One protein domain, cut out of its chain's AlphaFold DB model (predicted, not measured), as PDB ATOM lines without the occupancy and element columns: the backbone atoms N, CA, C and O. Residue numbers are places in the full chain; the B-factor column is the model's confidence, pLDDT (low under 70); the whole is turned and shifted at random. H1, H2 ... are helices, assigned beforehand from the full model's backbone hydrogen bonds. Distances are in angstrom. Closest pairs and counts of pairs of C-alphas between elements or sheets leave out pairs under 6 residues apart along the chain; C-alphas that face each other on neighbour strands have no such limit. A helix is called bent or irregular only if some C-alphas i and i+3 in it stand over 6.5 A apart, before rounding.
ATOM      1  N   LEU A   8     180.732  81.500 103.556       86.69
ATOM      2  CA  LEU A   8     181.173  81.563 104.955       86.69
ATOM      3  C   LEU A   8     182.278  82.602 105.204       86.69
ATOM      4  O   LEU A   8     182.254  83.287 106.218       86.69
ATOM      5  N   ARG A   9     183.229  82.753 104.276       88.31
ATOM      6  CA  ARG A   9     184.319  83.742 104.364       88.31
ATOM      7  C   ARG A   9     183.808  85.171 104.193       88.31
ATOM      8  O   ARG A   9     184.403  86.082 104.751       88.31
ATOM      9  N   GLU A  10     182.721  85.353 103.448       91.06
ATOM     10  CA  GLU A  10     182.066  86.655 103.272       91.06
ATOM     11  C   GLU A  10     181.268  87.058 104.519       91.06
ATOM     12  O   GLU A  10     181.256  88.227 104.894       91.06
ATOM     13  N   LEU A  11     180.654  86.085 105.204       93.31
ATOM     14  CA  LEU A  11     179.912  86.301 106.452       93.31
ATOM     15  C   LEU A  11     180.821  86.478 107.672       93.31
ATOM     16  O   LEU A  11     180.434  87.141 108.631       93.31
ATOM     17  N   LEU A  12     182.019  85.891 107.649       94.62
ATOM     18  CA  LEU A  12     182.938  85.869 108.783       94.62
ATOM     19  C   LEU A  12     183.234  87.254 109.399       94.62
ATOM     20  O   LEU A  12     183.105  87.365 110.618       94.62
ATOM     21  N   PRO A  13     183.577  88.318 108.642       95.31
ATOM     22  CA  PRO A  13     183.833  89.633 109.240       95.31
ATOM     23  C   PRO A  13     182.596  90.216 109.933       95.31
ATOM     24  O   PRO A  13     182.717  90.795 111.010       95.31
ATOM     25  N   TRP A  14     181.404  90.012 109.368       96.44
ATOM     26  CA  TRP A  14     180.148  90.469 109.962       96.44
ATOM     27  C   TRP A  14     179.774  89.671 111.208       96.44
ATOM     28  O   TRP A  14     179.316  90.249 112.188       96.44
ATOM     29  N   ALA A  15     180.018  88.361 111.201       96.38
ATOM     30  CA  ALA A  15     179.814  87.509 112.366       96.38
ATOM     31  C   ALA A  15     180.758  87.894 113.513       96.38
ATOM     32  O   ALA A  15     180.316  88.010 114.652       96.38
ATOM     33  N   VAL A  16     182.038  88.151 113.215       97.75
ATOM     34  CA  VAL A  16     183.012  88.637 114.205       97.75
ATOM     35  C   VAL A  16     182.590  89.999 114.745       97.75
ATOM     36  O   VAL A  16     182.583  90.196 115.954       97.75
ATOM     37  N   PHE A  17     182.185  90.922 113.875       97.62
ATOM     38  CA  PHE A  17     181.689  92.229 114.295       97.62
ATOM     39  C   PHE A  17     180.451  92.117 115.198       97.62
ATOM     40  O   PHE A  17     180.419  92.710 116.274       97.62
ATOM     41  N   GLY A  18     179.465  91.303 114.812       98.06
ATOM     42  CA  GLY A  18     178.270  91.050 115.616       98.06
ATOM     43  C   GLY A  18     178.593  90.401 116.962       98.06
ATOM     44  O   GLY A  18     178.041  90.804 117.983       98.06
ATOM     45  N   LEU A  19     179.536  89.455 116.989       97.56
ATOM     46  CA  LEU A  19     180.012  88.836 118.224       97.56
ATOM     47  C   LEU A  19     180.687  89.860 119.144       97.56
ATOM     48  O   LEU A  19     180.409  89.873 120.338       97.56
ATOM     49  N   LEU A  20     181.539  90.735 118.603       98.00
ATOM     50  CA  LEU A  20     182.181  91.799 119.378       98.00
ATOM     51  C   LEU A  20     181.140  92.744 119.990       98.00
ATOM     52  O   LEU A  20     181.222  93.044 121.179       98.00
ATOM     53  N   LEU A  21     180.131  93.160 119.217       96.81
ATOM     54  CA  LEU A  21     179.028  93.973 119.735       96.81
ATOM     55  C   LEU A  21     178.228  93.243 120.817       96.81
ATOM     56  O   LEU A  21     177.889  93.851 121.827       96.81
ATOM     57  N   ALA A  22     177.957  91.949 120.637       94.69
ATOM     58  CA  ALA A  22     177.258  91.143 121.632       94.69
ATOM     59  C   ALA A  22     178.055  91.045 122.940       94.69
ATOM     60  O   ALA A  22     177.487  91.220 124.012       94.69
ATOM     61  N   VAL A  23     179.374  90.834 122.866       93.50
ATOM     62  CA  VAL A  23     180.255  90.818 124.044       93.50
ATOM     63  C   VAL A  23     180.243  92.168 124.753       93.50
ATOM     64  O   VAL A  23     180.120  92.204 125.974       93.50
ATOM     65  N   VAL A  24     180.320  93.275 124.009       90.56
ATOM     66  CA  VAL A  24     180.210  94.622 124.583       90.56
ATOM     67  C   VAL A  24     178.854  94.802 125.267       90.56
ATOM     68  O   VAL A  24     178.815  95.214 126.420       90.56
ATOM     69  N   ALA A  25     177.750  94.440 124.610       87.88
ATOM     70  CA  ALA A  25     176.411  94.553 125.184       87.88
ATOM     71  C   ALA A  25     176.255  93.716 126.464       87.88
ATOM     72  O   ALA A  25     175.752  94.223 127.462       87.88
ATOM     73  N   ILE A  26     176.739  92.469 126.469       88.00
ATOM     74  CA  ILE A  26     176.736  91.593 127.651       88.00
ATOM     75  C   ILE A  26     177.598  92.186 128.770       88.00
ATOM     76  O   ILE A  26     177.188  92.156 129.926       88.00
ATOM     77  N   TYR A  27     178.769  92.743 128.443       84.69
ATOM     78  CA  TYR A  27     179.631  93.404 129.420       84.69
ATOM     79  C   TYR A  27     178.932  94.601 130.060       84.69
ATOM     80  O   TYR A  27     178.927  94.696 131.280       84.69
ATOM     81  N   PHE A  28     178.304  95.471 129.262       79.88
ATOM     82  CA  PHE A  28     177.510  96.577 129.791       79.88
ATOM     83  C   PHE A  28     176.382  96.030 130.672       79.88
ATOM     84  O   PHE A  28     176.415  96.236 131.875       79.88
ATOM     85  N   VAL A  29     175.465  95.214 130.149       82.62
ATOM     86  CA  VAL A  29     174.320  94.697 130.927       82.62
ATOM     87  C   VAL A  29     174.742  93.971 132.219       82.62
ATOM     88  O   VAL A  29     174.070  94.083 133.241       82.62
ATOM     89  N   GLY A  30     175.863  93.242 132.202       77.56
ATOM     90  CA  GLY A  30     176.370  92.501 133.357       77.56
ATOM     91  C   GLY A  30     177.184  93.321 134.369       77.56
ATOM     92  O   GLY A  30     177.137  93.008 135.558       77.56
ATOM     93  N   ALA A  31     177.927  94.345 133.934       74.50
ATOM     94  CA  ALA A  31     178.794  95.172 134.787       74.50
ATOM     95  C   ALA A  31     178.087  96.415 135.375       74.50
ATOM     96  O   ALA A  31     178.672  97.160 136.167       74.50
ATOM     97  N   GLU A  32     176.831  96.646 135.000       66.94
ATOM     98  CA  GLU A  32     176.008  97.810 135.347       66.94
ATOM     99  C   GLU A  32     175.475  97.801 136.790       66.94
ATOM    100  O   GLU A  32     174.282  97.870 137.060       66.94
ATOM    101  N   GLN A  33     176.398  97.753 137.749       57.09
ATOM    102  CA  GLN A  33     176.217  98.394 139.058       57.09
ATOM    103  C   GLN A  33     177.093  99.659 139.190       57.09
ATOM    104  O   GLN A  33     176.883 100.466 140.089       57.09
ATOM    105  N   GLY A  34     178.078  99.867 138.299       55.72
ATOM    106  CA  GLY A  34     179.050 100.965 138.403       55.72
ATOM    107  C   GLY A  34     178.809 102.169 137.482       55.72
ATOM    108  O   GLY A  34     178.995 103.302 137.919       55.72
ATOM    109  N   ALA A  35     178.393 101.969 136.226       53.16
ATOM    110  CA  ALA A  35     178.362 103.038 135.214       53.16
ATOM    111  C   ALA A  35     177.023 103.805 135.158       53.16
ATOM    112  O   ALA A  35     177.027 105.034 135.102       53.16
ATOM    113  N   THR A  36     175.880 103.125 135.286       55.69
ATOM    114  CA  THR A  36     174.550 103.741 135.470       55.69
ATOM    115  C   THR A  36     174.387 104.423 136.817       55.69
ATOM    116  O   THR A  36     173.533 105.290 136.946       55.69
ATOM    117  N   SER A  37     175.243 104.144 137.805       57.00
ATOM    118  CA  SER A  37     175.265 104.944 139.039       57.00
ATOM    119  C   SER A  37     175.559 106.432 138.764       57.00
ATOM    120  O   SER A  37     175.096 107.300 139.502       57.00
ATOM    121  N   LEU A  38     176.268 106.737 137.665       55.84
ATOM    122  CA  LEU A  38     176.552 108.100 137.196       55.84
ATOM    123  C   LEU A  38     175.448 108.668 136.289       55.84
ATOM    124  O   LEU A  38     175.345 109.883 136.132       55.84
ATOM    125  N   VAL A  39     174.619 107.807 135.694       61.31
ATOM    126  CA  VAL A  39     173.481 108.176 134.842       61.31
ATOM    127  C   VAL A  39     172.210 107.882 135.629       61.31
ATOM    128  O   VAL A  39     171.631 106.807 135.516       61.31
ATOM    129  N   SER A  40     171.786 108.841 136.453       60.00
ATOM    130  CA  SER A  40     170.665 108.735 137.399       60.00
ATOM    131  C   SER A  40     169.284 108.640 136.716       60.00
ATOM    132  O   SER A  40     168.420 109.498 136.907       60.00
ATOM    133  N   GLY A  41     169.077 107.624 135.878       67.62
ATOM    134  CA  GLY A  41     167.843 107.371 135.145       67.62
ATOM    135  C   GLY A  41     167.203 106.054 135.568       67.62
ATOM    136  O   GLY A  41     167.728 104.990 135.254       67.62
ATOM    137  N   HIS A  42     166.029 106.131 136.204       72.25
ATOM    138  CA  HIS A  42     165.191 104.977 136.569       72.25
ATOM    139  C   HIS A  42     164.984 104.014 135.393       72.25
ATOM    140  O   HIS A  42     165.178 102.815 135.524       72.25
ATOM    141  N   TRP A  43     164.707 104.566 134.211       79.00
ATOM    142  CA  TRP A  43     164.502 103.798 132.984       79.00
ATOM    143  C   TRP A  43     165.720 102.980 132.550       79.00
ATOM    144  O   TRP A  43     165.572 101.841 132.120       79.00
ATOM    145  N   VAL A  44     166.924 103.552 132.641       79.88
ATOM    146  CA  VAL A  44     168.154 102.845 132.247       79.88
ATOM    147  C   VAL A  44     168.494 101.782 133.288       79.88
ATOM    148  O   VAL A  44     168.905 100.682 132.931       79.88
ATOM    149  N   HIS A  45     168.270 102.092 134.566       80.75
ATOM    150  CA  HIS A  45     168.447 101.150 135.662       80.75
ATOM    151  C   HIS A  45     167.536  99.924 135.512       80.75
ATOM    152  O   HIS A  45     168.027  98.801 135.547       80.75
ATOM    153  N   GLU A  46     166.238 100.126 135.268       83.38
ATOM    154  CA  GLU A  46     165.269  99.042 135.062       83.38
ATOM    155  C   GLU A  46     165.547  98.248 133.786       83.38
ATOM    156  O   GLU A  46     165.588  97.021 133.828       83.38
ATOM    157  N   PHE A  47     165.819  98.926 132.665       84.62
ATOM    158  CA  PHE A  47     166.147  98.258 131.405       84.62
ATOM    159  C   PHE A  47     167.352  97.325 131.551       84.62
ATOM    160  O   PHE A  47     167.323  96.179 131.100       84.62
ATOM    161  N   THR A  48     168.417  97.799 132.199       81.56
ATOM    162  CA  THR A  48     169.619  96.993 132.398       81.56
ATOM    163  C   THR A  48     169.406  95.892 133.433       81.56
ATOM    164  O   THR A  48     169.852  94.763 133.225       81.56
ATOM    165  N   HIS A  49     168.691  96.191 134.516       84.69
ATOM    166  CA  HIS A  49     168.310  95.203 135.517       84.69
ATOM    167  C   HIS A  49     167.535  94.038 134.877       84.69
ATOM    168  O   HIS A  49     167.927  92.879 135.036       84.69
ATOM    169  N   ASP A  50     166.515  94.331 134.067       88.38
ATOM    170  CA  ASP A  50     165.717  93.332 133.347       88.38
ATOM    171  C   ASP A  50     166.541  92.593 132.287       88.38
ATOM    172  O   ASP A  50     166.439  91.372 132.147       88.38
ATOM    173  N   GLY A  51     167.426  93.305 131.584       86.50
ATOM    174  CA  GLY A  51     168.383  92.706 130.658       86.50
ATOM    175  C   GLY A  51     169.276  91.659 131.331       86.50
ATOM    176  O   GLY A  51     169.515  90.593 130.762       86.50
ATOM    177  N   ARG A  52     169.733  91.905 132.564       85.12
ATOM    178  CA  ARG A  52     170.566  90.947 133.309       85.12
ATOM    179  C   ARG A  52     169.774  89.724 133.757       85.12
ATOM    180  O   ARG A  52     170.303  88.616 133.677       85.12
ATOM    181  N   HIS A  53     168.511  89.906 134.145       87.19
ATOM    182  CA  HIS A  53     167.602  88.788 134.410       87.19
ATOM    183  C   HIS A  53     167.379  87.935 133.156       87.19
ATOM    184  O   HIS A  53     167.448  86.711 133.243       87.19
ATOM    185  N   LEU A  54     167.194  88.554 131.981       88.69
ATOM    186  CA  LEU A  54     167.071  87.832 130.705       88.69
ATOM    187  C   LEU A  54     168.332  87.032 130.355       88.69
ATOM    188  O   LEU A  54     168.236  85.942 129.794       88.69
ATOM    189  N   LEU A  55     169.508  87.551 130.711       87.06
ATOM    190  CA  LEU A  55     170.787  86.856 130.554       87.06
ATOM    191  C   LEU A  55     171.068  85.830 131.673       87.06
ATOM    192  O   LEU A  55     172.104  85.167 131.637       87.06
ATOM    193  N   GLY A  56     170.168  85.678 132.652       85.19
ATOM    194  CA  GLY A  56     170.301  84.733 133.767       85.19
ATOM    195  C   GLY A  56     171.353  85.123 134.809       85.19
ATOM    196  O   GLY A  56     171.769  84.284 135.610       85.19
TER     197      GLY A  56
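Overview. This is residues 8 to 56 of the 60 residues of the protein "CbtB-domain containing protein" of Actinobacteria bacterium (UniProt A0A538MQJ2). One long helix, H1, makes the length of the model, and a shorter helix, H2, is set slantwise at its far end, so that the last turn of H1 meets the side of H2. Residues 8 to 24 of H1 stick out as a free arm, and a looping link, residues 32 to 41, joins the two helices. The printed part has 49 residues with two named helices, H1 then H2, and no named strand; the class is all helix. It is only just loose, close to extended, with a radius of gyration of the C-alphas of 14.0 A, and its C-alphas span 43 by 21 by 15 A.

Along the chain. H1, residues 8 to 31, is 32.9 A long from C-alpha 8 at (181.173, 81.563, 104.955) to C-alpha 31 at (178.794, 95.172, 134.787). It has a kink of 28 degrees near residue 15. H1 is irregular, but only just: C-alphas 10 and 13 are 6.9 A apart. H2, residues 42 to 54, is 18.2 A long and ends with C-alpha 54 at (167.071, 87.832, 130.705).

Arrangement. H1 touches H2 with residues 29 to 30 alone, and H2 touches H1 with residues 48 to 52 alone. Their closest C-alphas, those of Val 29 and Thr 48, are 5.4 A apart. The two helices run opposite ways at a steep tilt of 62 degrees. In H2 every O i to N i+4 pair is within hydrogen-bond range; in H1 18 of 20 are.

Size, cuts and confidence. The two C-alphas farthest apart, those of Arg 9 and Ser 40, are 43.6 A apart. The printed part has no cut. The link from H1 to H2, 10 residues, is short. Residues 38 to 43, of which 42 to 43 belong to H2, also stand free. The mean pLDDT of the printed part is 82.2, and residues 32 to 41 are under 70.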